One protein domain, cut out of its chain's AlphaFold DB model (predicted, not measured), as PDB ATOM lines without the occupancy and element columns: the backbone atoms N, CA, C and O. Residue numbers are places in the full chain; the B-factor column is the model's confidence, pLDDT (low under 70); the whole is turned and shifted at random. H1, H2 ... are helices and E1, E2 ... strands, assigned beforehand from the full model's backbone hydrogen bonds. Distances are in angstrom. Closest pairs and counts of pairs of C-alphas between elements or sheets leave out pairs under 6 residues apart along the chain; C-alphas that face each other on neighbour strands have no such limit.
ATOM      1  N   ASP A   5     141.434 296.707 208.647       56.50
ATOM      2  CA  ASP A   5     142.279 297.843 208.241       56.50
ATOM      3  C   ASP A   5     143.753 297.429 208.056       56.50
ATOM      4  O   ASP A   5     144.328 297.627 206.990       56.50
ATOM      5  N   SER A   6     144.319 296.644 208.984       71.06
ATOM      6  CA  SER A   6     145.745 296.272 208.941       71.06
ATOM      7  C   SER A   6     146.164 295.395 207.752       71.06
ATOM      8  O   SER A   6     147.352 295.318 207.441       71.06
ATOM      9  N   ARG A   7     145.235 294.656 207.123       79.75
ATOM     10  CA  ARG A   7     145.558 293.788 205.973       79.75
ATOM     11  C   ARG A   7     145.664 294.605 204.694       79.75
ATOM     12  O   ARG A   7     146.616 294.416 203.939       79.75
ATOM     13  N   TRP A   8     144.705 295.500 204.476       83.88
ATOM     14  CA  TRP A   8     144.700 296.383 203.316       83.88
ATOM     15  C   TRP A   8     145.790 297.442 203.401       83.88
ATOM     16  O   TRP A   8     146.452 297.668 202.396       83.88
ATOM     17  N   ASP A   9     146.082 297.969 204.591       83.44
ATOM     18  CA  ASP A   9     147.230 298.860 204.798       83.44
ATOM     19  C   ASP A   9     148.535 298.208 204.325       83.44
ATOM     20  O   ASP A   9     149.340 298.818 203.623       83.44
ATOM     21  N   LYS A  10     148.719 296.921 204.646       85.56
ATOM     22  CA  LYS A  10     149.908 296.153 204.263       85.56
ATOM     23  C   LYS A  10     149.965 295.871 202.760       85.56
ATOM     24  O   LYS A  10     151.022 296.030 202.154       85.56
ATOM     25  N   ILE A  11     148.830 295.498 202.161       86.56
ATOM     26  CA  ILE A  11     148.701 295.314 200.707       86.56
ATOM     27  C   ILE A  11     149.029 296.621 199.980       86.56
ATOM     28  O   ILE A  11     149.832 296.612 199.054       86.56
ATOM     29  N   ASN A  12     148.455 297.741 200.420       84.62
ATOM     30  CA  ASN A  12     148.669 299.055 199.819       84.62
ATOM     31  C   ASN A  12     150.124 299.512 199.970       84.62
ATOM     32  O   ASN A  12     150.716 299.983 199.001       84.62
ATOM     33  N   ALA A  13     150.737 299.303 201.140       86.50
ATOM     34  CA  ALA A  13     152.150 299.599 201.357       86.50
ATOM     35  C   ALA A  13     153.062 298.806 200.405       86.50
ATOM     36  O   ALA A  13     153.975 299.372 199.804       86.50
ATOM     37  N   ASN A  14     152.798 297.512 200.211       91.25
ATOM     38  CA  ASN A  14     153.558 296.691 199.267       91.25
ATOM     39  C   ASN A  14     153.265 297.058 197.805       91.25
ATOM     40  O   ASN A  14     154.180 297.098 196.987       91.25
ATOM     41  N   LEU A  15     152.031 297.435 197.471       88.31
ATOM     42  CA  LEU A  15     151.682 297.913 196.133       88.31
ATOM     43  C   LEU A  15     152.426 299.209 195.770       88.31
ATOM     44  O   LEU A  15     152.895 299.355 194.640       88.31
ATOM     45  N   ILE A  16     152.587 300.129 196.728       86.06
ATOM     46  CA  ILE A  16     153.405 301.341 196.562       86.06
ATOM     47  C   ILE A  16     154.853 300.964 196.231       86.06
ATOM     48  O   ILE A  16     155.432 301.525 195.300       86.06
ATOM     49  N   LYS A  17     155.425 299.973 196.925       90.12
ATOM     50  CA  LYS A  17     156.774 299.469 196.626       90.12
ATOM     51  C   LYS A  17     156.868 298.864 195.223       90.12
ATOM     52  O   LYS A  17     157.807 299.177 194.496       90.12
ATOM     53  N   CYS A  18     155.879 298.078 194.795       92.81
ATOM     54  CA  CYS A  18     155.834 297.551 193.428       92.81
ATOM     55  C   CYS A  18     155.832 298.673 192.376       92.81
ATOM     56  O   CYS A  18     156.594 298.629 191.410       92.81
ATOM     57  N   ARG A  19     155.026 299.722 192.584       89.06
ATOM     58  CA  ARG A  19     154.977 300.897 191.693       89.06
ATOM     59  C   ARG A  19     156.294 301.667 191.685       89.06
ATOM     60  O   ARG A  19     156.762 302.058 190.620       89.06
ATOM     61  N   LYS A  20     156.924 301.829 192.851       87.94
ATOM     62  CA  LYS A  20     158.264 302.408 192.995       87.94
ATOM     63  C   LYS A  20     159.293 301.663 192.138       87.94
ATOM     64  O   LYS A  20     160.005 302.308 191.371       87.94
ATOM     65  N   ILE A  21     159.331 300.331 192.210       92.62
ATOM     66  CA  ILE A  21     160.232 299.492 191.396       92.62
ATOM     67  C   ILE A  21     160.012 299.761 189.900       92.62
ATOM     68  O   ILE A  21     160.971 300.009 189.166       92.62
ATOM     69  N   ALA A  22     158.754 299.797 189.451       91.12
ATOM     70  CA  ALA A  22     158.430 300.084 188.057       91.12
ATOM     71  C   ALA A  22     158.888 301.482 187.613       91.12
ATOM     72  O   ALA A  22     159.453 301.620 186.528       91.12
ATOM     73  N   VAL A  23     158.710 302.509 188.452       87.44
ATOM     74  CA  VAL A  23     159.185 303.875 188.172       87.44
ATOM     75  C   VAL A  23     160.708 303.916 188.032       87.44
ATOM     76  O   VAL A  23     161.204 304.490 187.061       87.44
ATOM     77  N   MET A  24     161.452 303.267 188.935       89.62
ATOM     78  CA  MET A  24     162.919 303.191 188.844       89.62
ATOM     79  C   MET A  24     163.368 302.543 187.532       89.62
ATOM     80  O   MET A  24     164.260 303.049 186.849       89.62
ATOM     81  N   LEU A  25     162.724 301.439 187.147       92.56
ATOM     82  CA  LEU A  25     163.024 300.751 185.895       92.56
ATOM     83  C   LEU A  25     162.637 301.588 184.671       92.56
ATOM     84  O   LEU A  25     163.397 301.608 183.703       92.56
ATOM     85  N   LYS A  26     161.518 302.319 184.708       89.44
ATOM     86  CA  LYS A  26     161.096 303.219 183.624       89.44
ATOM     87  C   LYS A  26     162.082 304.360 183.408       89.44
ATOM     88  O   LYS A  26     162.415 304.651 182.267       89.44
ATOM     89  N   GLN A  27     162.585 304.970 184.479       85.62
ATOM     90  CA  GLN A  27     163.591 306.033 184.389       85.62
ATOM     91  C   GLN A  27     164.883 305.546 183.721       85.62
ATOM     92  O   GLN A  27     165.490 306.268 182.936       85.62
ATOM     93  N   LYS A  28     165.294 304.306 184.008       88.25
ATOM     94  CA  LYS A  28     166.501 303.695 183.432       88.25
ATOM     95  C   LYS A  28     166.292 303.131 182.027       88.25
ATOM     96  O   LYS A  28     167.260 302.984 181.285       88.25
ATOM     97  N   ASN A  29     165.060 302.766 181.681       87.75
ATOM     98  CA  ASN A  29     164.716 302.094 180.430       87.75
ATOM     99  C   ASN A  29     163.414 302.681 179.848       87.75
ATOM    100  O   ASN A  29     162.390 301.988 179.805       87.75
ATOM    101  N   PRO A  30     163.433 303.951 179.404       83.94
ATOM    102  CA  PRO A  30     162.226 304.680 179.016       83.94
ATOM    103  C   PRO A  30     161.448 304.014 177.880       83.94
ATOM    104  O   PRO A  30     160.224 304.079 177.894       83.94
ATOM    105  N   ASP A  31     162.113 303.319 176.959       85.31
ATOM    106  CA  ASP A  31     161.446 302.695 175.806       85.31
ATOM    107  C   ASP A  31     161.109 301.214 176.017       85.31
ATOM    108  O   ASP A  31     160.310 300.649 175.282       85.31
ATOM    109  N   GLN A  32     161.711 300.568 177.022       86.06
ATOM    110  CA  GLN A  32     161.530 299.130 177.260       86.06
ATOM    111  C   GLN A  32     160.507 298.831 178.346       86.06
ATOM    112  O   GLN A  32     159.921 297.754 178.355       86.06
ATOM    113  N   VAL A  33     160.300 299.763 179.271       86.00
ATOM    114  CA  VAL A  33     159.232 299.671 180.263       86.00
ATOM    115  C   VAL A  33     158.016 300.394 179.715       86.00
ATOM    116  O   VAL A  33     158.128 301.506 179.193       86.00
ATOM    117  N   MET A  34     156.845 299.787 179.867       82.81
ATOM    118  CA  MET A  34     155.582 300.375 179.445       82.81
ATOM    119  C   MET A  34     155.358 301.794 179.976       82.81
ATOM    120  O   MET A  34     155.994 302.257 180.927       82.81
ATOM    121  N   ARG A  35     154.432 302.526 179.352       82.31
ATOM    122  CA  ARG A  35     153.949 303.772 179.946       82.31
ATOM    123  C   ARG A  35     153.306 303.461 181.298       82.31
ATOM    124  O   ARG A  35     152.484 302.558 181.401       82.31
ATOM    125  N   LEU A  36     153.704 304.217 182.315       78.44
ATOM    126  CA  LEU A  36     153.221 304.040 183.674       78.44
ATOM    127  C   LEU A  36     152.125 305.060 183.992       78.44
ATOM    128  O   LEU A  36     152.208 306.227 183.606       78.44
ATOM    129  N   TYR A  37     151.141 304.588 184.739       76.31
ATOM    130  CA  TYR A  37     150.016 305.308 185.308       76.31
ATOM    131  C   TYR A  37     149.819 304.841 186.755       76.31
ATOM    132  O   TYR A  37     150.308 303.774 187.145       76.31
ATOM    133  N   LYS A  38     149.056 305.593 187.557       71.19
ATOM    134  CA  LYS A  38     148.783 305.242 188.966       71.19
ATOM    135  C   LYS A  38     148.231 303.818 189.138       71.19
ATOM    136  O   LYS A  38     148.559 303.139 190.108       71.19
ATOM    137  N   ASN A  39     147.424 303.352 188.189       72.94
ATOM    138  CA  ASN A  39     146.789 302.034 188.186       72.94
ATOM    139  C   ASN A  39     147.502 300.993 187.305       72.94
ATOM    140  O   ASN A  39     146.977 299.897 187.143       72.94
ATOM    141  N   THR A  40     148.697 301.288 186.777       79.19
ATOM    142  CA  THR A  40     149.455 300.329 185.955       79.19
ATOM    143  C   THR A  40     149.831 299.070 186.720       79.19
ATOM    144  O   THR A  40     149.901 298.011 186.119       79.19
ATOM    145  N   ILE A  41     150.073 299.161 188.029       87.69
ATOM    146  CA  ILE A  41     150.200 297.983 188.892       87.69
ATOM    147  C   ILE A  41     149.048 298.020 189.884       87.69
ATOM    148  O   ILE A  41     148.904 298.989 190.646       87.69
ATOM    149  N   THR A  42     148.229 296.976 189.858       86.00
ATOM    150  CA  THR A  42     147.001 296.877 190.638       86.00
ATOM    151  C   THR A  42     146.889 295.544 191.366       86.00
ATOM    152  O   THR A  42     147.554 294.553 191.056       86.00
ATOM    153  N   VAL A  43     146.016 295.532 192.365       85.12
ATOM    154  CA  VAL A  43     145.657 294.327 193.101       85.12
ATOM    155  C   VAL A  43     144.709 293.494 192.249       85.12
ATOM    156  O   VAL A  43     143.649 293.967 191.838       85.12
ATOM    157  N   TYR A  44     145.040 292.222 192.049       80.75
ATOM    158  CA  TYR A  44     144.140 291.274 191.416       80.75
ATOM    159  C   TYR A  44     142.869 291.091 192.255       80.75
ATOM    160  O   TYR A  44     142.899 290.789 193.458       80.75
ATOM    161  N   ARG A  45     141.724 291.227 191.586       72.88
ATOM    162  CA  ARG A  45     140.402 290.913 192.126       72.88
ATOM    163  C   ARG A  45     139.695 290.019 191.111       72.88
ATOM    164  O   ARG A  45     139.582 290.393 189.948       72.88
ATOM    165  N   LYS A  46     139.189 288.866 191.562       61.84
ATOM    166  CA  LYS A  46     138.562 287.827 190.718       61.84
ATOM    167  C   LYS A  46     137.488 288.371 189.760       61.84
ATOM    168  O   LYS A  46     137.351 287.862 188.657       61.84
ATOM    169  N   ASN A  47     136.775 289.424 190.165       58.25
ATOM    170  CA  ASN A  47     135.692 290.039 189.390       58.25
ATOM    171  C   ASN A  47     136.062 291.390 188.747       58.25
ATOM    172  O   ASN A  47     135.177 292.046 188.200       58.25
ATOM    173  N   SER A  48     137.330 291.811 188.815       60.97
ATOM    174  CA  SER A  48     137.770 293.076 188.219       60.97
ATOM    175  C   SER A  48     137.527 293.066 186.714       60.97
ATOM    176  O   SER A  48     137.814 292.074 186.038       60.97
ATOM    177  N   LYS A  49     137.037 294.185 186.168       55.31
ATOM    178  CA  LYS A  49     136.920 294.362 184.713       55.31
ATOM    179  C   LYS A  49     138.276 294.265 184.015       55.31
ATOM    180  O   LYS A  49     138.315 293.776 182.899       55.31
ATOM    181  N   PHE A  50     139.364 294.598 184.711       54.47
ATOM    182  CA  PHE A  50     140.737 294.448 184.220       54.47
ATOM    183  C   PHE A  50     141.114 292.993 183.914       54.47
ATOM    184  O   PHE A  50     141.921 292.724 183.037       54.47
ATOM    185  N   ASN A  51     140.464 292.050 184.596       54.03
ATOM    186  CA  ASN A  51     140.657 290.618 184.413       54.03
ATOM    187  C   ASN A  51     139.803 290.028 183.272       54.03
ATOM    188  O   ASN A  51     139.863 288.830 183.003       54.03
ATOM    189  N   LYS A  52     138.948 290.837 182.628       53.12
ATOM    190  CA  LYS A  52     138.039 290.380 181.573       53.12
ATOM    191  C   LYS A  52     138.712 290.516 180.209       53.12
ATOM    192  O   LYS A  52     138.410 291.434 179.451       53.12
ATOM    193  N   HIS A  53     139.596 289.581 179.865       49.47
ATOM    194  CA  HIS A  53     139.969 289.409 178.458       49.47
ATOM    195  C   HIS A  53     138.743 289.009 177.624       49.47
ATOM    196  O   HIS A  53     137.833 288.319 178.096       49.47
ATOM    197  N   ARG A  54     138.719 289.458 176.364       43.47
ATOM    198  CA  ARG A  54     137.701 289.085 175.372       43.47
ATOM    199  C   ARG A  54     137.656 287.554 175.242       43.47
ATOM    200  O   ARG A  54     138.563 286.967 174.673       43.47
ATOM    201  N   GLY A  55     136.596 286.924 175.752       44.09
ATOM    202  CA  GLY A  55     136.258 285.520 175.473       44.09
ATOM    203  C   GLY A  55     136.482 284.507 176.603       44.09
ATOM    204  O   GLY A  55     135.851 283.459 176.569       44.09
ATOM    205  N   TYR A  56     137.265 284.815 177.640       44.72
ATOM    206  CA  TYR A  56     137.534 283.889 178.757       44.72
ATOM    207  C   TYR A  56     136.595 284.116 179.950       44.72
ATOM    208  O   TYR A  56     137.022 284.257 181.092       44.72
ATOM    209  N   ALA A  57     135.286 284.185 179.697       45.66
ATOM    210  CA  ALA A  57     134.305 284.353 180.773       45.66
ATOM    211  C   ALA A  57     134.253 283.151 181.745       45.66
ATOM    212  O   ALA A  57     133.677 283.282 182.824       45.66
ATOM    213  N   GLU A  58     134.855 282.012 181.384       47.06
ATOM    214  CA  GLU A  58     134.781 280.766 182.158       47.06
ATOM    215  C   GLU A  58     136.072 280.423 182.927       47.06
ATOM    216  O   GLU A  58     135.979 279.770 183.965       47.06
ATOM    217  N   GLU A  59     137.245 280.937 182.527       50.50
ATOM    218  CA  GLU A  59     138.522 280.662 183.209       50.50
ATOM    219  C   GLU A  59     139.314 281.956 183.478       50.50
ATOM    220  O   GLU A  59     139.676 282.664 182.536       50.50
ATOM    221  N   PRO A  60     139.581 282.319 184.749       52.69
ATOM    222  CA  PRO A  60     140.386 283.495 185.062       52.69
ATOM    223  C   PRO A  60     141.836 283.304 184.566       52.69
ATOM    224  O   PRO A  60     142.391 282.225 184.754       52.69
ATOM    225  N   PRO A  61     142.496 284.345 184.022       52.62
ATOM    226  CA  PRO A  61     143.870 284.258 183.505       52.62
ATOM    227  C   PRO A  61     144.926 283.998 184.597       52.62
ATOM    228  O   PRO A  61     146.057 283.638 184.290       52.62
ATOM    229  N   ILE A  62     144.559 284.134 185.876       57.31
ATOM    230  CA  ILE A  62     145.353 283.648 187.009       57.31
ATOM    231  C   ILE A  62     144.906 282.223 187.343       57.31
ATOM    232  O   ILE A  62     143.838 282.018 187.930       57.31
ATOM    233  N   SER A  63     145.760 281.254 187.006       58.56
ATOM    234  CA  SER A  63     145.703 279.900 187.565       58.56
ATOM    235  C   SER A  63     145.965 279.928 189.080       58.56
ATOM    236  O   SER A  63     146.471 280.918 189.608       58.56
ATOM    237  N   GLY A  64     145.636 278.848 189.797       58.22
ATOM    238  CA  GLY A  64     145.782 278.777 191.261       58.22
ATOM    239  C   GLY A  64     147.181 279.122 191.792       58.22
ATOM    240  O   GLY A  64     147.286 279.649 192.899       58.22
ATOM    241  N   ASP A  65     148.216 278.904 190.978       65.19
ATOM    242  CA  ASP A  65     149.622 279.079 191.355       65.19
ATOM    243  C   ASP A  65     150.235 280.393 190.830       65.19
ATOM    244  O   ASP A  65     151.379 280.728 191.140       65.19
ATOM    245  N   THR A  66     149.486 281.175 190.045       76.06
ATOM    246  CA  THR A  66     149.978 282.417 189.442       76.06
ATOM    247  C   THR A  66     149.926 283.571 190.453       76.06
ATOM    248  O   THR A  66     148.864 283.962 190.940       76.06
ATOM    249  N   ILE A  67     151.085 284.153 190.770       86.06
ATOM    250  CA  ILE A  67     151.216 285.236 191.763       86.06
ATOM    251  C   ILE A  67     150.901 286.616 191.172       86.06
ATOM    252  O   ILE A  67     150.347 287.475 191.873       86.06
ATOM    253  N   ALA A  68     151.244 286.823 189.904       88.06
ATOM    254  CA  ALA A  68     151.007 288.039 189.146       88.06
ATOM    255  C   ALA A  68     150.895 287.720 187.646       88.06
ATOM    256  O   ALA A  68     151.203 286.606 187.234       88.06
ATOM    257  N   HIS A  69     150.387 288.665 186.859       83.56
ATOM    258  CA  HIS A  69     150.443 288.603 185.399       83.56
ATOM    259  C   HIS A  69     150.413 290.004 184.786       83.56
ATOM    260  O   HIS A  69     149.809 290.934 185.340       83.56
ATOM    261  N   MET A  70     151.030 290.130 183.617       83.31
ATOM    262  CA  MET A  70     150.986 291.306 182.758       83.31
ATOM    263  C   MET A  70     149.855 291.181 181.730       83.31
ATOM    264  O   MET A  70     149.772 290.205 180.990       83.31
ATOM    265  N   HIS A  71     149.022 292.211 181.637       77.44
ATOM    266  CA  HIS A  71     148.092 292.403 180.537       77.44
ATOM    267  C   HIS A  71     148.711 293.324 179.486       77.44
ATOM    268  O   HIS A  71     149.162 294.436 179.789       77.44
ATOM    269  N   VAL A  72     148.725 292.842 178.248       69.19
ATOM    270  CA  VAL A  72     149.396 293.468 177.099       69.19
ATOM    271  C   VAL A  72     148.421 294.014 176.046       69.19
ATOM    272  O   VAL A  72     148.845 294.756 175.163       69.19
ATOM    273  N   ASP A  73     147.120 293.722 176.172       65.50
ATOM    274  CA  ASP A  73     146.083 294.086 175.197       65.50
ATOM    275  C   ASP A  73     145.296 295.342 175.600       65.50
ATOM    276  O   ASP A  73     144.875 295.488 176.740       65.50
ATOM    277  N   ASP A  74     144.957 296.217 174.652       54.16
ATOM    278  CA  ASP A  74     144.012 297.324 174.884       54.16
ATOM    279  C   ASP A  74     142.569 296.778 175.066       54.16
ATOM    280  O   ASP A  74     142.120 295.960 174.251       54.16
ATOM    281  N   PRO A  75     141.798 297.174 176.105       54.00
ATOM    282  CA  PRO A  75     142.032 298.260 177.069       54.00
ATOM    283  C   PRO A  75     142.716 297.866 178.386       54.00
ATOM    284  O   PRO A  75     142.876 298.707 179.275       54.00
ATOM    285  N   HIS A  76     143.095 296.602 178.550       61.31
ATOM    286  CA  HIS A  76     143.674 296.057 179.774       61.31
ATOM    287  C   HIS A  76     145.198 296.093 179.689       61.31
ATOM    288  O   HIS A  76     145.848 295.137 179.291       61.31
ATOM    289  N   PHE A  77     145.776 297.233 180.053       71.12
ATOM    290  CA  PHE A  77     147.216 297.446 179.987       71.12
ATOM    291  C   PHE A  77     147.801 297.650 181.386       71.12
ATOM    292  O   PHE A  77     147.513 298.657 182.041       71.12
ATOM    293  N   GLY A  78     148.616 296.704 181.857       82.25
ATOM    294  CA  GLY A  78     149.276 296.782 183.163       82.25
ATOM    295  C   GLY A  78     149.415 295.437 183.874       82.25
ATOM    296  O   GLY A  78     149.141 294.392 183.308       82.25
ATOM    297  N   ILE A  79     149.842 295.461 185.134       86.88
ATOM    298  CA  ILE A  79     150.188 294.288 185.939       86.88
ATOM    299  C   ILE A  79     149.159 294.085 187.049       86.88
ATOM    300  O   ILE A  79     148.865 294.999 187.826       86.88
ATOM    301  N   CYS A  80     148.681 292.853 187.176       87.00
ATOM    302  CA  CYS A  80     147.854 292.386 188.279       87.00
ATOM    303  C   CYS A  80     148.675 291.534 189.240       87.00
ATOM    304  O   CYS A  80     149.270 290.552 188.814       87.00
ATOM    305  N   ILE A  81     148.636 291.837 190.539       89.19
ATOM    306  CA  ILE A  81     149.318 291.048 191.579       89.19
ATOM    307  C   ILE A  81     148.303 290.539 192.606       89.19
ATOM    308  O   ILE A  81     147.448 291.289 193.080       89.19
ATOM    309  N   THR A  82     148.382 289.262 192.980       86.81
ATOM    310  CA  THR A  82     147.451 288.655 193.941       86.81
ATOM    311  C   THR A  82     147.493 289.313 195.324       86.81
ATOM    312  O   THR A  82     148.542 289.668 195.861       86.81
ATOM    313  N   GLN A  83     146.321 289.418 195.960       86.12
ATOM    314  CA  GLN A  83     146.189 289.918 197.339       86.12
ATOM    315  C   GLN A  83     146.992 289.093 198.346       86.12
ATOM    316  O   GLN A  83     147.443 289.626 199.357       86.12
ATOM    317  N   HIS A  84     147.126 287.784 198.104       85.50
ATOM    318  CA  HIS A  84     147.894 286.895 198.968       85.50
ATOM    319  C   HIS A  84     149.369 287.300 198.985       85.50
ATOM    320  O   HIS A  84     149.904 287.572 200.057       85.50
ATOM    321  N   PHE A  85     149.976 287.443 197.807       89.75
ATOM    322  CA  PHE A  85     151.362 287.874 197.685       89.75
ATOM    323  C   PHE A  85     151.583 289.296 198.205       89.75
ATOM    324  O   PHE A  85     152.505 289.542 198.971       89.75
ATOM    325  N   LEU A  86     150.698 290.246 197.884       89.88
ATOM    326  CA  LEU A  86     150.836 291.610 198.410       89.88
ATOM    327  C   LEU A  86     150.673 291.678 199.932       89.88
ATOM    328  O   LEU A  86     151.222 292.574 200.568       89.88
ATOM    329  N   PHE A  87     149.944 290.743 200.542       88.12
ATOM    330  CA  PHE A  87     149.856 290.653 201.996       88.12
ATOM    331  C   PHE A  87     151.083 289.971 202.622       88.12
ATOM    332  O   PHE A  87     151.529 290.375 203.701       88.12
ATOM    333  N   HIS A  88     151.629 288.959 201.947       88.12
ATOM    334  CA  HIS A  88     152.809 288.206 202.351       88.12
ATOM    335  C   HIS A  88     153.717 287.981 201.137       88.12
ATOM    336  O   HIS A  88     153.549 287.015 200.393       88.12
ATOM    337  N   ALA A  89     154.648 288.915 200.927       88.44
ATOM    338  CA  ALA A  89     155.546 288.907 199.780       88.44
ATOM    339  C   ALA A  89     156.579 287.791 199.955       88.44
ATOM    340  O   ALA A  89     157.601 287.994 200.607       88.44
ATOM    341  N   ALA A  90     156.273 286.618 199.415       86.00
ATOM    342  CA  ALA A  90     157.127 285.445 199.424       86.00
ATOM    343  C   ALA A  90     156.942 284.670 198.114       86.00
ATOM    344  O   ALA A  90     155.809 284.418 197.698       86.00
ATOM    345  N   CYS A  91     158.053 284.299 197.483       74.81
ATOM    346  CA  CYS A  91     158.107 283.451 196.298       74.81
ATOM    347  C   CYS A  91     158.887 282.178 196.623       74.81
ATOM    348  O   CYS A  91     159.982 282.243 197.189       74.81
ATOM    349  N   TYR A  92     158.342 281.033 196.218       70.75
ATOM    350  CA  TYR A  92     159.044 279.755 196.247       70.75
ATOM    351  C   TYR A  92     159.700 279.523 194.894       70.75
ATOM    352  O   TYR A  92     159.054 279.679 193.857       70.75
ATOM    353  N   LYS A  93     160.964 279.107 194.894       63.16
ATOM    354  CA  LYS A  93     161.568 278.567 193.680       63.16
ATOM    355  C   LYS A  93     160.960 277.201 193.375       63.16
ATOM    356  O   LYS A  93     161.007 276.300 194.212       63.16
ATOM    357  N   SER A  94     160.410 277.037 192.175       59.09
ATOM    358  CA  SER A  94     159.778 275.784 191.739       59.09
ATOM    359  C   SER A  94     160.743 274.593 191.737       59.09
ATOM    360  O   SER A  94     160.321 273.461 191.950       59.09
ATOM    361  N   ASP A  95     162.035 274.835 191.510       60.34
ATOM    362  CA  ASP A  95     163.104 273.832 191.498       60.34
ATOM    363  C   ASP A  95     163.773 273.636 192.870       60.34
ATOM    364  O   ASP A  95     164.462 272.638 193.089       60.34
ATOM    365  N   GLN A  96     163.565 274.566 193.805       60.50
ATOM    366  CA  GLN A  96     164.156 274.560 195.143       60.50
ATOM    367  C   GLN A  96     163.135 275.069 196.170       60.50
ATOM    368  O   GLN A  96     163.265 276.182 196.678       60.50
ATOM    369  N   PRO A  97     162.122 274.259 196.530       61.09
ATOM    370  CA  PRO A  97     160.999 274.696 197.367       61.09
ATOM    371  C   PRO A  97     161.401 275.103 198.795       61.09
ATOM    372  O   PRO A  97     160.600 275.692 199.517       61.09
ATOM    373  N   ASN A  98     162.639 274.808 199.203       66.31
ATOM    374  CA  ASN A  98     163.209 275.217 200.488       66.31
ATOM    375  C   ASN A  98     163.874 276.604 200.446       66.31
ATOM    376  O   ASN A  98     164.246 277.124 201.497       66.31
ATOM    377  N   GLU A  99     164.047 277.199 199.264       72.62
ATOM    378  CA  GLU A  99     164.546 278.562 199.106       72.62
ATOM    379  C   GLU A  99     163.370 279.519 198.898       72.62
ATOM    380  O   GLU A  99     162.669 279.469 197.884       72.62
ATOM    381  N   VAL A 100     163.164 280.405 199.874       78.88
ATOM    382  CA  VAL A 100     162.133 281.443 199.829       78.88
ATOM    383  C   VAL A 100     162.802 282.791 199.607       78.88
ATOM    384  O   VAL A 100     163.661 283.203 200.385       78.88
ATOM    385  N   ILE A 101     162.384 283.491 198.555       86.94
ATOM    386  CA  ILE A 101     162.670 284.918 198.401       86.94
ATOM    387  C   ILE A 101     161.512 285.663 199.056       86.94
ATOM    388  O   ILE A 101     160.359 285.416 198.711       86.94
ATOM    389  N   GLU A 102     161.795 286.572 199.988       90.81
ATOM    390  CA  GLU A 102     160.766 287.290 200.744       90.81
ATOM    391  C   GLU A 102     160.956 288.813 200.757       90.81
ATOM    392  O   GLU A 102     162.013 289.356 200.420       90.81
ATOM    393  N   GLY A 103     159.894 289.519 201.144       91.69
ATOM    394  CA  GLY A 103     159.892 290.961 201.346       91.69
ATOM    395  C   GLY A 103     160.177 291.742 200.064       91.69
ATOM    396  O   GLY A 103     159.586 291.488 199.013       91.69
ATOM    397  N   ASP A 104     161.065 292.733 200.163       93.19
ATOM    398  CA  ASP A 104     161.391 293.628 199.049       93.19
ATOM    399  C   ASP A 104     162.000 292.879 197.857       93.19
ATOM    400  O   ASP A 104     161.684 293.204 196.715       93.19
ATOM    401  N   TRP A 105     162.793 291.831 198.102       94.06
ATOM    402  CA  TRP A 105     163.369 291.012 197.034       94.06
ATOM    403  C   TRP A 105     162.308 290.247 196.250       94.06
ATOM    404  O   TRP A 105     162.391 290.201 195.026       94.06
ATOM    405  N   ALA A 106     161.281 289.720 196.922       93.94
ATOM    406  CA  ALA A 106     160.178 289.043 196.245       93.94
ATOM    407  C   ALA A 106     159.393 290.020 195.357       93.94
ATOM    408  O   ALA A 106     159.028 289.699 194.232       93.94
ATOM    409  N   MET A 107     159.155 291.244 195.843       95.12
ATOM    410  CA  MET A 107     158.481 292.280 195.052       95.12
ATOM    411  C   MET A 107     159.325 292.746 193.862       95.12
ATOM    412  O   MET A 107     158.771 292.974 192.789       95.12
ATOM    413  N   ILE A 108     160.644 292.883 194.038       95.88
ATOM    414  CA  ILE A 108     161.578 293.193 192.945       95.88
ATOM    415  C   ILE A 108     161.519 292.104 191.878       95.88
ATOM    416  O   ILE A 108     161.372 292.435 190.704       95.88
ATOM    417  N   ASP A 109     161.598 290.840 192.288       94.88
ATOM    418  CA  ASP A 109     161.550 289.673 191.409       94.88
ATOM    419  C   ASP A 109     160.277 289.665 190.553       94.88
ATOM    420  O   ASP A 109     160.357 289.764 189.326       94.88
ATOM    421  N   VAL A 110     159.110 289.706 191.206       94.25
ATOM    422  CA  VAL A 110     157.801 289.713 190.538       94.25
ATOM    423  C   VAL A 110     157.655 290.913 189.604       94.25
ATOM    424  O   VAL A 110     157.292 290.749 188.447       94.25
ATOM    425  N   VAL A 111     157.969 292.135 190.042       95.31
ATOM    426  CA  VAL A 111     157.797 293.311 189.170       95.31
ATOM    427  C   VAL A 111     158.769 293.287 187.986       95.31
ATOM    428  O   VAL A 111     158.380 293.660 186.881       95.31
ATOM    429  N   CYS A 112     160.010 292.827 188.171       96.44
ATOM    430  CA  CYS A 112     160.948 292.661 187.057       96.44
ATOM    431  C   CYS A 112     160.460 291.605 186.061       96.44
ATOM    432  O   CYS A 112     160.604 291.813 184.857       96.44
ATOM    433  N   HIS A 113     159.888 290.502 186.555       94.31
ATOM    434  CA  HIS A 113     159.298 289.441 185.740       94.31
ATOM    435  C   HIS A 113     158.157 289.989 184.878       94.31
ATOM    436  O   HIS A 113     158.212 289.927 183.652       94.31
ATOM    437  N   GLU A 114     157.164 290.620 185.501       92.75
ATOM    438  CA  GLU A 114     155.979 291.091 184.782       92.75
ATOM    439  C   GLU A 114     156.291 292.222 183.789       92.75
ATOM    440  O   GLU A 114     155.720 292.283 182.702       92.75
ATOM    441  N   LEU A 115     157.245 293.109 184.096       92.56
ATOM    442  CA  LEU A 115     157.667 294.142 183.140       92.56
ATOM    443  C   LEU A 115     158.471 293.572 181.968       92.56
ATOM    444  O   LEU A 115     158.440 294.147 180.879       92.56
ATOM    445  N   ALA A 116     159.180 292.456 182.161       93.06
ATOM    446  CA  ALA A 116     159.902 291.794 181.082       93.06
ATOM    447  C   ALA A 116     158.948 291.211 180.031       93.06
ATOM    448  O   ALA A 116     159.282 291.255 178.847       93.06
ATOM    449  N   HIS A 117     157.748 290.768 180.430       89.25
ATOM    450  CA  HIS A 117     156.703 290.374 179.481       89.25
ATOM    451  C   HIS A 117     156.334 291.503 178.521       89.25
ATOM    452  O   HIS A 117     156.199 291.258 177.331       89.25
ATOM    453  N   PHE A 118     156.243 292.750 178.996       87.44
ATOM    454  CA  PHE A 118     155.992 293.885 178.105       87.44
ATOM    455  C   PHE A 118     157.146 294.109 177.121       87.44
ATOM    456  O   PHE A 118     156.914 294.299 175.932       87.44
ATOM    457  N   THR A 119     158.393 294.087 177.603       84.94
ATOM    458  CA  THR A 119     159.568 294.309 176.745       84.94
ATOM    459  C   THR A 119     159.710 293.236 175.668       84.94
ATOM    460  O   THR A 119     160.148 293.547 174.567       84.94
ATOM    461  N   ALA A 120     159.382 291.987 175.998       84.00
ATOM    462  CA  ALA A 120     159.508 290.841 175.104       84.00
ATOM    463  C   ALA A 120     158.229 290.540 174.309       84.00
ATOM    464  O   ALA A 120     158.207 289.585 173.535       84.00
ATOM    465  N   HIS A 121     157.166 291.324 174.498       76.25
ATOM    466  CA  HIS A 121     155.881 291.076 173.860       76.25
ATOM    467  C   HIS A 121     156.007 291.080 172.330       76.25
ATOM    468  O   HIS A 121     156.483 292.051 171.738       76.25
ATOM    469  N   GLY A 122     155.539 290.010 171.684       68.25
ATOM    470  CA  GLY A 122     155.640 289.834 170.231       68.25
ATOM    471  C   GLY A 122     156.993 289.300 169.746       68.25
ATOM    472  O   GLY A 122     157.169 289.120 168.543       68.25
ATOM    473  N   GLU A 123     157.923 289.008 170.661       70.94
ATOM    474  CA  GLU A 123     159.169 288.272 170.404       70.94
ATOM    475  C   GLU A 123     159.107 286.837 170.964       70.94
ATOM    476  O   GLU A 123     160.144 286.233 171.250       70.94
ATOM    477  N   ASP A 124     157.898 286.292 171.145       67.81
ATOM    478  CA  ASP A 124     157.714 284.930 171.637       67.81
ATOM    479  C   ASP A 124     158.414 283.934 170.702       67.81
ATOM    480  O   ASP A 124     158.335 284.022 169.474       67.81
ATOM    481  N   GLU A 125     159.111 282.964 171.284       67.19
ATOM    482  CA  GLU A 125     159.806 281.927 170.526       67.19
ATOM    483  C   GLU A 125     158.914 280.687 170.440       67.19
ATOM    484  O   GLU A 125     158.335 280.259 171.437       67.19
ATOM    485  N   TRP A 126     158.790 280.087 169.255       71.44
ATOM    486  CA  TRP A 126     158.091 278.812 169.117       71.44
ATOM    487  C   TRP A 126     158.850 277.713 169.870       71.44
ATOM    488  O   TRP A 126     159.996 277.408 169.527       71.44
ATOM    489  N   ASP A 127     158.210 277.090 170.858       66.56
ATOM    490  CA  ASP A 127     158.754 275.931 171.558       66.56
ATOM    491  C   ASP A 127     158.217 274.641 170.928       66.56
ATOM    492  O   ASP A 127     157.067 274.236 171.110       66.56
ATOM    493  N   SER A 128     159.085 273.954 170.183       69.19
ATOM    494  CA  SER A 128     158.746 272.697 169.518       69.19
ATOM    495  C   SER A 128     158.464 271.540 170.480       69.19
ATOM    496  O   SER A 128     157.864 270.555 170.057       69.19
ATOM    497  N   ASN A 129     158.894 271.622 171.744       70.50
ATOM    498  CA  ASN A 129     158.677 270.559 172.729       70.50
ATOM    499  C   ASN A 129     157.286 270.635 173.364       70.50
ATOM    500  O   ASN A 129     156.716 269.606 173.720       70.50
ATOM    501  N   THR A 130     156.740 271.843 173.497       62.97
ATOM    502  CA  THR A 130     155.425 272.097 174.103       62.97
ATOM    503  C   THR A 130     154.361 272.460 173.067       62.97
ATOM    504  O   THR A 130     153.174 272.431 173.378       62.97
ATOM    505  N   SER A 131     154.763 272.717 171.813       60.34
ATOM    506  CA  SER A 131     153.891 273.197 170.730       60.34
ATOM    507  C   SER A 131     153.152 274.492 171.090       60.34
ATOM    508  O   SER A 131     152.021 274.712 170.656       60.34
ATOM    509  N   THR A 132     153.789 275.344 171.894       62.16
ATOM    510  CA  THR A 132     153.268 276.647 172.314       62.16
ATOM    511  C   THR A 132     154.301 277.747 172.071       62.16
ATOM    512  O   THR A 132     155.496 277.500 171.895       62.16
ATOM    513  N   TRP A 133     153.829 278.990 172.019       65.88
ATOM    514  CA  TRP A 133     154.698 280.163 172.015       65.88
ATOM    515  C   TRP A 133     155.226 280.400 173.434       65.88
ATOM    516  O   TRP A 133     154.453 280.469 174.389       65.88
ATOM    517  N   ASN A 134     156.547 280.483 173.577       72.38
ATOM    518  CA  ASN A 134     157.216 280.637 174.859       72.38
ATOM    519  C   ASN A 134     157.301 282.117 175.251       72.38
ATOM    520  O   ASN A 134     158.254 282.813 174.890       72.38
ATOM    521  N   ALA A 135     156.337 282.560 176.062       76.25
ATOM    522  CA  ALA A 135     156.310 283.897 176.664       76.25
ATOM    523  C   ALA A 135     157.506 284.181 177.603       76.25
ATOM    524  O   ALA A 135     157.756 285.330 177.972       76.25
ATOM    525  N   HIS A 136     158.264 283.143 177.982       85.44
ATOM    526  CA  HIS A 136     159.506 283.203 178.761       85.44
ATOM    527  C   HIS A 136     160.744 282.843 177.917       85.44
ATOM    528  O   HIS A 136     161.729 282.307 178.430       85.44
ATOM    529  N   GLY A 137     160.706 283.130 176.610       83.75
ATOM    530  CA  GLY A 137     161.809 282.900 175.673       83.75
ATOM    531  C   GLY A 137     163.041 283.789 175.902       83.75
ATOM    532  O   GLY A 137     163.183 284.507 176.899       83.75
ATOM    533  N   LYS A 138     163.981 283.774 174.950       88.50
ATOM    534  CA  LYS A 138     165.268 284.483 175.089       88.50
ATOM    535  C   LYS A 138     165.133 285.995 175.303       88.50
ATOM    536  O   LYS A 138     165.894 286.567 176.093       88.50
ATOM    537  N   ALA A 139     164.207 286.642 174.595       88.44
ATOM    538  CA  ALA A 139     163.945 288.076 174.710       88.44
ATOM    539  C   ALA A 139     163.494 288.448 176.129       88.44
ATOM    540  O   ALA A 139     164.092 289.326 176.764       88.44
ATOM    541  N   PHE A 140     162.526 287.691 176.658       91.69
ATOM    542  CA  PHE A 140     162.053 287.804 178.034       91.69
ATOM    543  C   PHE A 140     163.207 287.651 179.021       91.69
ATOM    544  O   PHE A 140     163.460 288.551 179.821       91.69
ATOM    545  N   GLN A 141     163.978 286.564 178.916       92.12
ATOM    546  CA  GLN A 141     165.055 286.287 179.865       92.12
ATOM    547  C   GLN A 141     166.114 287.397 179.870       92.12
ATOM    548  O   GLN A 141     166.640 287.763 180.922       92.12
ATOM    549  N   LYS A 142     166.419 287.976 178.704       93.75
ATOM    550  CA  LYS A 142     167.354 289.101 178.593       93.75
ATOM    551  C   LYS A 142     166.816 290.360 179.281       93.75
ATOM    552  O   LYS A 142     167.578 291.018 179.991       93.75
ATOM    553  N   ALA A 143     165.541 290.696 179.078       94.19
ATOM    554  CA  ALA A 143     164.898 291.843 179.722       94.19
ATOM    555  C   ALA A 143     164.805 291.650 181.242       94.19
ATOM    556  O   ALA A 143     165.266 292.502 182.004       94.19
ATOM    557  N   TYR A 144     164.334 290.484 181.677       95.88
ATOM    558  CA  TYR A 144     164.209 290.107 183.080       95.88
ATOM    559  C   TYR A 144     165.543 290.207 183.830       95.88
ATOM    560  O   TYR A 144     165.659 290.926 184.823       95.88
ATOM    561  N   GLN A 145     166.599 289.576 183.306       96.50
ATOM    562  CA  GLN A 145     167.933 289.620 183.915       96.50
ATOM    563  C   GLN A 145     168.523 291.033 183.936       96.50
ATOM    564  O   GLN A 145     169.241 291.396 184.873       96.50
ATOM    565  N   LYS A 146     168.233 291.852 182.917       97.50
ATOM    566  CA  LYS A 146     168.641 293.259 182.892       97.50
ATOM    567  C   LYS A 146     167.965 294.043 184.019       97.50
ATOM    568  O   LYS A 146     168.662 294.746 184.752       97.50
ATOM    569  N   PHE A 147     166.647 293.920 184.164       97.94
ATOM    570  CA  PHE A 147     165.879 294.627 185.191       97.94
ATOM    571  C   PHE A 147     166.276 294.192 186.601       97.94
ATOM    572  O   PHE A 147     166.571 295.052 187.432       97.94
ATOM    573  N   LEU A 148     166.427 292.885 186.837       97.19
ATOM    574  CA  LEU A 148     166.928 292.364 188.109       97.19
ATOM    575  C   LEU A 148     168.292 292.951 188.475       97.19
ATOM    576  O   LEU A 148     168.468 293.454 189.579       97.19
ATOM    577  N   ARG A 149     169.264 292.945 187.551       97.81
ATOM    578  CA  ARG A 149     170.600 293.512 187.809       97.81
ATOM    579  C   ARG A 149     170.535 294.993 188.163       97.81
ATOM    580  O   ARG A 149     171.244 295.428 189.066       97.81
ATOM    581  N   GLN A 150     169.699 295.761 187.467       97.19
ATOM    582  CA  GLN A 150     169.515 297.179 187.764       97.19
ATOM    583  C   GLN A 150     168.920 297.381 189.159       97.19
ATOM    584  O   GLN A 150     169.470 298.167 189.924       97.19
ATOM    585  N   MET A 151     167.868 296.645 189.527       96.94
ATOM    586  CA  MET A 151     167.268 296.759 190.860       96.94
ATOM    587  C   MET A 151     168.206 296.287 191.970       96.94
ATOM    588  O   MET A 151     168.301 296.946 193.001       96.94
ATOM    589  N   THR A 152     168.976 295.224 191.743       96.31
ATOM    590  CA  THR A 152     170.023 294.779 192.669       96.31
ATOM    591  C   THR A 152     171.046 295.883 192.934       96.31
ATOM    592  O   THR A 152     171.420 296.106 194.083       96.31
ATOM    593  N   LEU A 153     171.473 296.624 191.905       95.88
ATOM    594  CA  LEU A 153     172.383 297.762 192.079       95.88
ATOM    595  C   LEU A 153     171.736 298.913 192.864       95.88
ATOM    596  O   LEU A 153     172.408 299.537 193.685       95.88
ATOM    597  N   GLU A 154     170.443 299.178 192.668       94.12
ATOM    598  CA  GLU A 154     169.706 300.177 193.456       94.12
ATOM    599  C   GLU A 154     169.579 299.775 194.930       94.12
ATOM    600  O   GLU A 154     169.690 300.624 195.813       94.12
ATOM    601  N   VAL A 155     169.398 298.484 195.215       93.88
ATOM    602  CA  VAL A 155     169.388 297.960 196.588       93.88
ATOM    603  C   VAL A 155     170.773 298.082 197.227       93.88
ATOM    604  O   VAL A 155     170.887 298.645 198.312       93.88
ATOM    605  N   ILE A 156     171.832 297.627 196.545       94.19
ATOM    606  CA  ILE A 156     173.216 297.655 197.063       94.19
ATOM    607  C   ILE A 156     173.703 299.086 197.306       94.19
ATOM    608  O   ILE A 156     174.361 299.353 198.308       94.19
ATOM    609  N   SER A 157     173.382 300.014 196.403       92.69
ATOM    610  CA  SER A 157     173.753 301.428 196.549       92.69
ATOM    611  C   SER A 157     172.946 302.163 197.623       92.69
ATOM    612  O   SER A 157     173.256 303.308 197.941       92.69
ATOM    613  N   GLY A 158     171.904 301.536 198.176       90.06
ATOM    614  CA  GLY A 158     170.986 302.157 199.126       90.06
ATOM    615  C   GLY A 158     169.934 303.058 198.475       90.06
ATOM    616  O   GLY A 158     168.984 303.448 199.153       90.06
ATOM    617  N   ASN A 159     170.035 303.336 197.172       87.62
ATOM    618  CA  ASN A 159     169.077 304.155 196.434       87.62
ATOM    619  C   ASN A 159     167.654 303.606 196.529       87.62
ATOM    620  O   ASN A 159     166.717 304.378 196.678       87.62
ATOM    621  N   TYR A 160     167.462 302.288 196.507       88.06
ATOM    622  CA  TYR A 160     166.136 301.696 196.688       88.06
ATOM    623  C   TYR A 160     165.498 302.081 198.035       88.06
ATOM    624  O   TYR A 160     164.277 302.153 198.135       88.06
ATOM    625  N   TYR A 161     166.288 302.372 199.068       84.25
ATOM    626  CA  TYR A 161     165.785 302.735 200.397       84.25
ATOM    627  C   TYR A 161     165.721 304.248 200.631       84.25
ATOM    628  O   TYR A 161     164.951 304.693 201.479       84.25
ATOM    629  N   THR A 162     166.501 305.034 199.888       74.88
ATOM    630  CA  THR A 162     166.602 306.495 200.041       74.88
ATOM    631  C   THR A 162     165.842 307.249 198.960       74.88
ATOM    632  O   THR A 162     165.078 308.165 199.255       74.88
ATOM    633  N   SER A 163     166.000 306.846 197.701       58.41
ATOM    634  CA  SER A 163     165.227 307.391 196.599       58.41
ATOM    635  C   SER A 163     163.807 306.842 196.696       58.41
ATOM    636  O   SER A 163     163.600 305.640 196.866       58.41
ATOM    637  N   ILE A 164     162.810 307.720 196.564       50.34
ATOM    638  CA  ILE A 164     161.376 307.394 196.451       50.34
ATOM    639  C   ILE A 164     160.602 307.200 197.771       50.34
ATOM    640  O   ILE A 164     159.430 306.847 197.740       50.34
ATOM    641  N   ASN A 165     161.159 307.525 198.938       44.75
ATOM    642  CA  ASN A 165     160.259 307.822 200.070       44.75
ATOM    643  C   ASN A 165     159.485 309.149 199.851       44.75
ATOM    644  O   ASN A 165     158.478 309.365 200.515       44.75
ATOM    645  N   ASP A 166     159.892 309.948 198.846       49.03
ATOM    646  CA  ASP A 166     159.302 311.238 198.449       49.03
ATOM    647  C   ASP A 166     158.730 311.282 197.010       49.03
ATOM    648  O   ASP A 166     158.372 312.364 196.540       49.03
ATOM    649  N   ILE A 167     158.655 310.166 196.255       53.06
ATOM    650  CA  ILE A 167     157.918 310.233 194.975       53.06
ATOM    651  C   ILE A 167     156.439 310.212 195.300       53.06
ATOM    652  O   ILE A 167     155.850 309.157 195.541       53.06
ATOM    653  N   ASP A 168     155.846 311.392 195.228       56.50
ATOM    654  CA  ASP A 168     154.424 311.508 195.008       56.50
ATOM    655  C   ASP A 168     154.110 310.914 193.626       56.50
ATOM    656  O   ASP A 168     154.341 311.519 192.573       56.50
ATOM    657  N   LEU A 169     153.648 309.663 193.630       58.59
ATOM    658  CA  LEU A 169     153.252 308.955 192.417       58.59
ATOM    659  C   LEU A 169     152.110 309.683 191.702       58.59
ATOM    660  O   LEU A 169     151.986 309.510 190.493       58.59
ATOM    661  N   ASP A 170     151.339 310.517 192.406       52.00
ATOM    662  CA  ASP A 170     150.281 311.337 191.816       52.00
ATOM    663  C   ASP A 170     150.853 312.553 191.064       52.00
ATOM    664  O   ASP A 170     150.212 313.058 190.143       52.00
ATOM    665  N   ILE A 171     152.083 312.980 191.384       53.09
ATOM    666  CA  ILE A 171     152.833 313.997 190.624       53.09
ATOM    667  C   ILE A 171     153.580 313.366 189.444       53.09
ATOM    668  O   ILE A 171     153.651 313.952 188.363       53.09
ATOM    669  N   VAL A 172     154.174 312.185 189.637       55.59
ATOM    670  CA  VAL A 172     155.064 311.570 188.635       55.59
ATOM    671  C   VAL A 172     154.309 310.766 187.581       55.59
ATOM    672  O   VAL A 172     154.768 310.681 186.439       55.59
ATOM    673  N   LEU A 173     153.164 310.178 187.928       60.34
ATOM    674  CA  LEU A 173     152.389 309.348 187.017       60.34
ATOM    675  C   LEU A 173     151.024 309.982 186.753       60.34
ATOM    676  O   LEU A 173     150.240 310.152 187.685       60.34
ATOM    677  N   PRO A 174     150.677 310.267 185.486       58.28
ATOM    678  CA  PRO A 174     149.314 310.656 185.176       58.28
ATOM    679  C   PRO A 174     148.359 309.500 185.508       58.28
ATOM    680  O   PRO A 174     148.716 308.320 185.424       58.28
ATOM    681  N   LEU A 175     147.112 309.822 185.845       54.94
ATOM    682  CA  LEU A 175     146.033 308.837 185.784       54.94
ATOM    683  C   LEU A 175     145.852 308.395 184.321       54.94
ATOM    684  O   LEU A 175     145.955 309.208 183.399       54.94
ATOM    685  N   ALA A 176     145.634 307.098 184.092       52.16
ATOM    686  CA  ALA A 176     145.437 306.580 182.741       52.16
ATOM    687  C   ALA A 176     144.163 307.169 182.130       52.16
ATOM    688  O   ALA A 176     143.091 306.976 182.681       52.16
ATOM    689  N   HIS A 177     144.242 307.799 180.956       42.88
ATOM    690  CA  HIS A 177     143.081 308.328 180.218       42.88
ATOM    691  C   HIS A 177     142.247 307.214 179.544       42.88
ATOM    692  O   HIS A 177     141.793 307.335 178.410       42.88
ATOM    693  N   CYS A 178     142.086 306.084 180.224       42.31
ATOM    694  CA  CYS A 178     141.265 304.970 179.790       42.31
ATOM    695  C   CYS A 178     139.843 305.228 180.304       42.31
ATOM    696  O   CYS A 178     139.662 305.454 181.501       42.31
ATOM    697  N   GLY A 179     138.835 305.200 179.421       40.62
ATOM    698  CA  GLY A 179     137.411 305.464 179.714       40.62
ATOM    699  C   GLY A 179     136.746 304.541 180.750       40.62
ATOM    700  O   GLY A 179     135.528 304.524 180.867       40.62
ATOM    701  N   TYR A 180     137.544 303.780 181.495       44.44
ATOM    702  CA  TYR A 180     137.160 302.949 182.623       44.44
ATOM    703  C   TYR A 180     137.497 303.584 183.984       44.44
ATOM    704  O   TYR A 180     137.058 303.049 184.994       44.44
ATOM    705  N   LEU A 181     138.211 304.720 184.058       42.03
ATOM    706  CA  LEU A 181     138.458 305.429 185.332       42.03
ATOM    707  C   LEU A 181     137.164 305.723 186.106       42.03
ATOM    708  O   LEU A 181     137.091 305.447 187.303       42.03
ATOM    709  N   ASP A 182     136.118 306.158 185.398       42.66
ATOM    710  CA  ASP A 182     134.779 306.390 185.951       42.66
ATOM    711  C   ASP A 182     134.166 305.145 186.598       42.66
ATOM    712  O   ASP A 182     133.209 305.257 187.356       42.66
ATOM    713  N   GLU A 183     134.647 303.952 186.264       44.91
ATOM    714  CA  GLU A 183     134.185 302.695 186.840       44.91
ATOM    715  C   GLU A 183     135.098 302.207 187.964       44.91
ATOM    716  O   GLU A 183     134.592 301.582 188.881       44.91
ATOM    717  N   TRP A 184     136.393 302.532 187.944       42.44
ATOM    718  CA  TRP A 184     137.355 302.162 188.989       42.44
ATOM    719  C   TRP A 184     137.188 303.002 190.251       42.44
ATOM    720  O   TRP A 184     137.176 302.451 191.346       42.44
TER     721      TRP A 184
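What this domain is: This is residues 5 to 184 of the 197 residues of an uncharacterized protein of marine metagenome (UniProt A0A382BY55). Helix H3 runs through the middle, with the small sheet E1 E3 E2 packed on one side of it and helix H4 on the other, while the long helix H1 crosses H3. Hairpin E4 and E5 sits by the beginning of H3, hairpin E6 and E7 lies past its end, and a tail with H5, H6 and H7 folds back past H1. The printed part has 180 residues with seven named helices and seven named strands, in the order H1 E1 E2 E3 H2 E4 E5 H3 E6 E7 H4 H5 H6 H7; the class is mixed. The three-stranded sheet is mixed, the other two are antiparallel. The whole is compact, with a radius of gyration of the C-alphas of 16.3 A and spans of 47 by 40 by 34 A.

How they stand to each other: Start at H1, residues 5 to 28, a hub touching three helices. Its residues 14 to 22 touch H3, residues 104 to 120, at a steep tilt of 50 degrees, the same way; the closest C-alphas are those of Cys 18 and Met 107, 6.1 A. Its residues 7 to 15 touch H2, residues 83 to 87, closest at C-alphas 11 and 86, 4.9 A. H2 only grazes the sheet of E1, residues 41 to 43, E3, residues 76 to 81, and E2, residues 68 to 73. Parallel E1 and E3 have N 42 and O 79 at 2.9 A; hairpin E2 and E3 has N 71 and O 78 at 2.8 A. H1 and H3 on one face of this sheet make two layers; H3's height over the sheet is 9.3 A. H4, residues 138 to 156, touches H3, closest at C-alphas 140 and 120, 4.9 A, opposite ways at a shallow tilt of 34 degrees, only just short of steep. In hairpin E4, residues 90 to 93, and E5, residues 96 to 102, N 91 and O 101 are 2.8 A apart; in hairpin E6, residues 125 to 127, and E7, residues 132 to 134, N 134 and O 125 are 2.8 A apart. H5, residues 159 to 162, only just touches H4, only at the corner, with 3 pairs of C-alphas within 8 A; H6, residues 169 to 172, is near H1, and H7, residues 181 to 184, touches no helix. Each O i to N i+4 pair is within hydrogen-bond range in H2 and H4, 19 of 20 in H1 and 12 of 13 in H3.

Where its parts are: Find C-alpha 5 at (142.279, 297.843, 208.241); from there H1 runs 35.2 A. H3 is 24.2 A long, and H4 runs 26.8 A to C-alpha 156 at (173.216, 297.655, 197.063).

The domain as a whole: The printed part has no cut. The links H1 to E1 and E1 to E2 are long. Confidence is under 70 in 63 residues, among them 46 to 65 and 163 to 184.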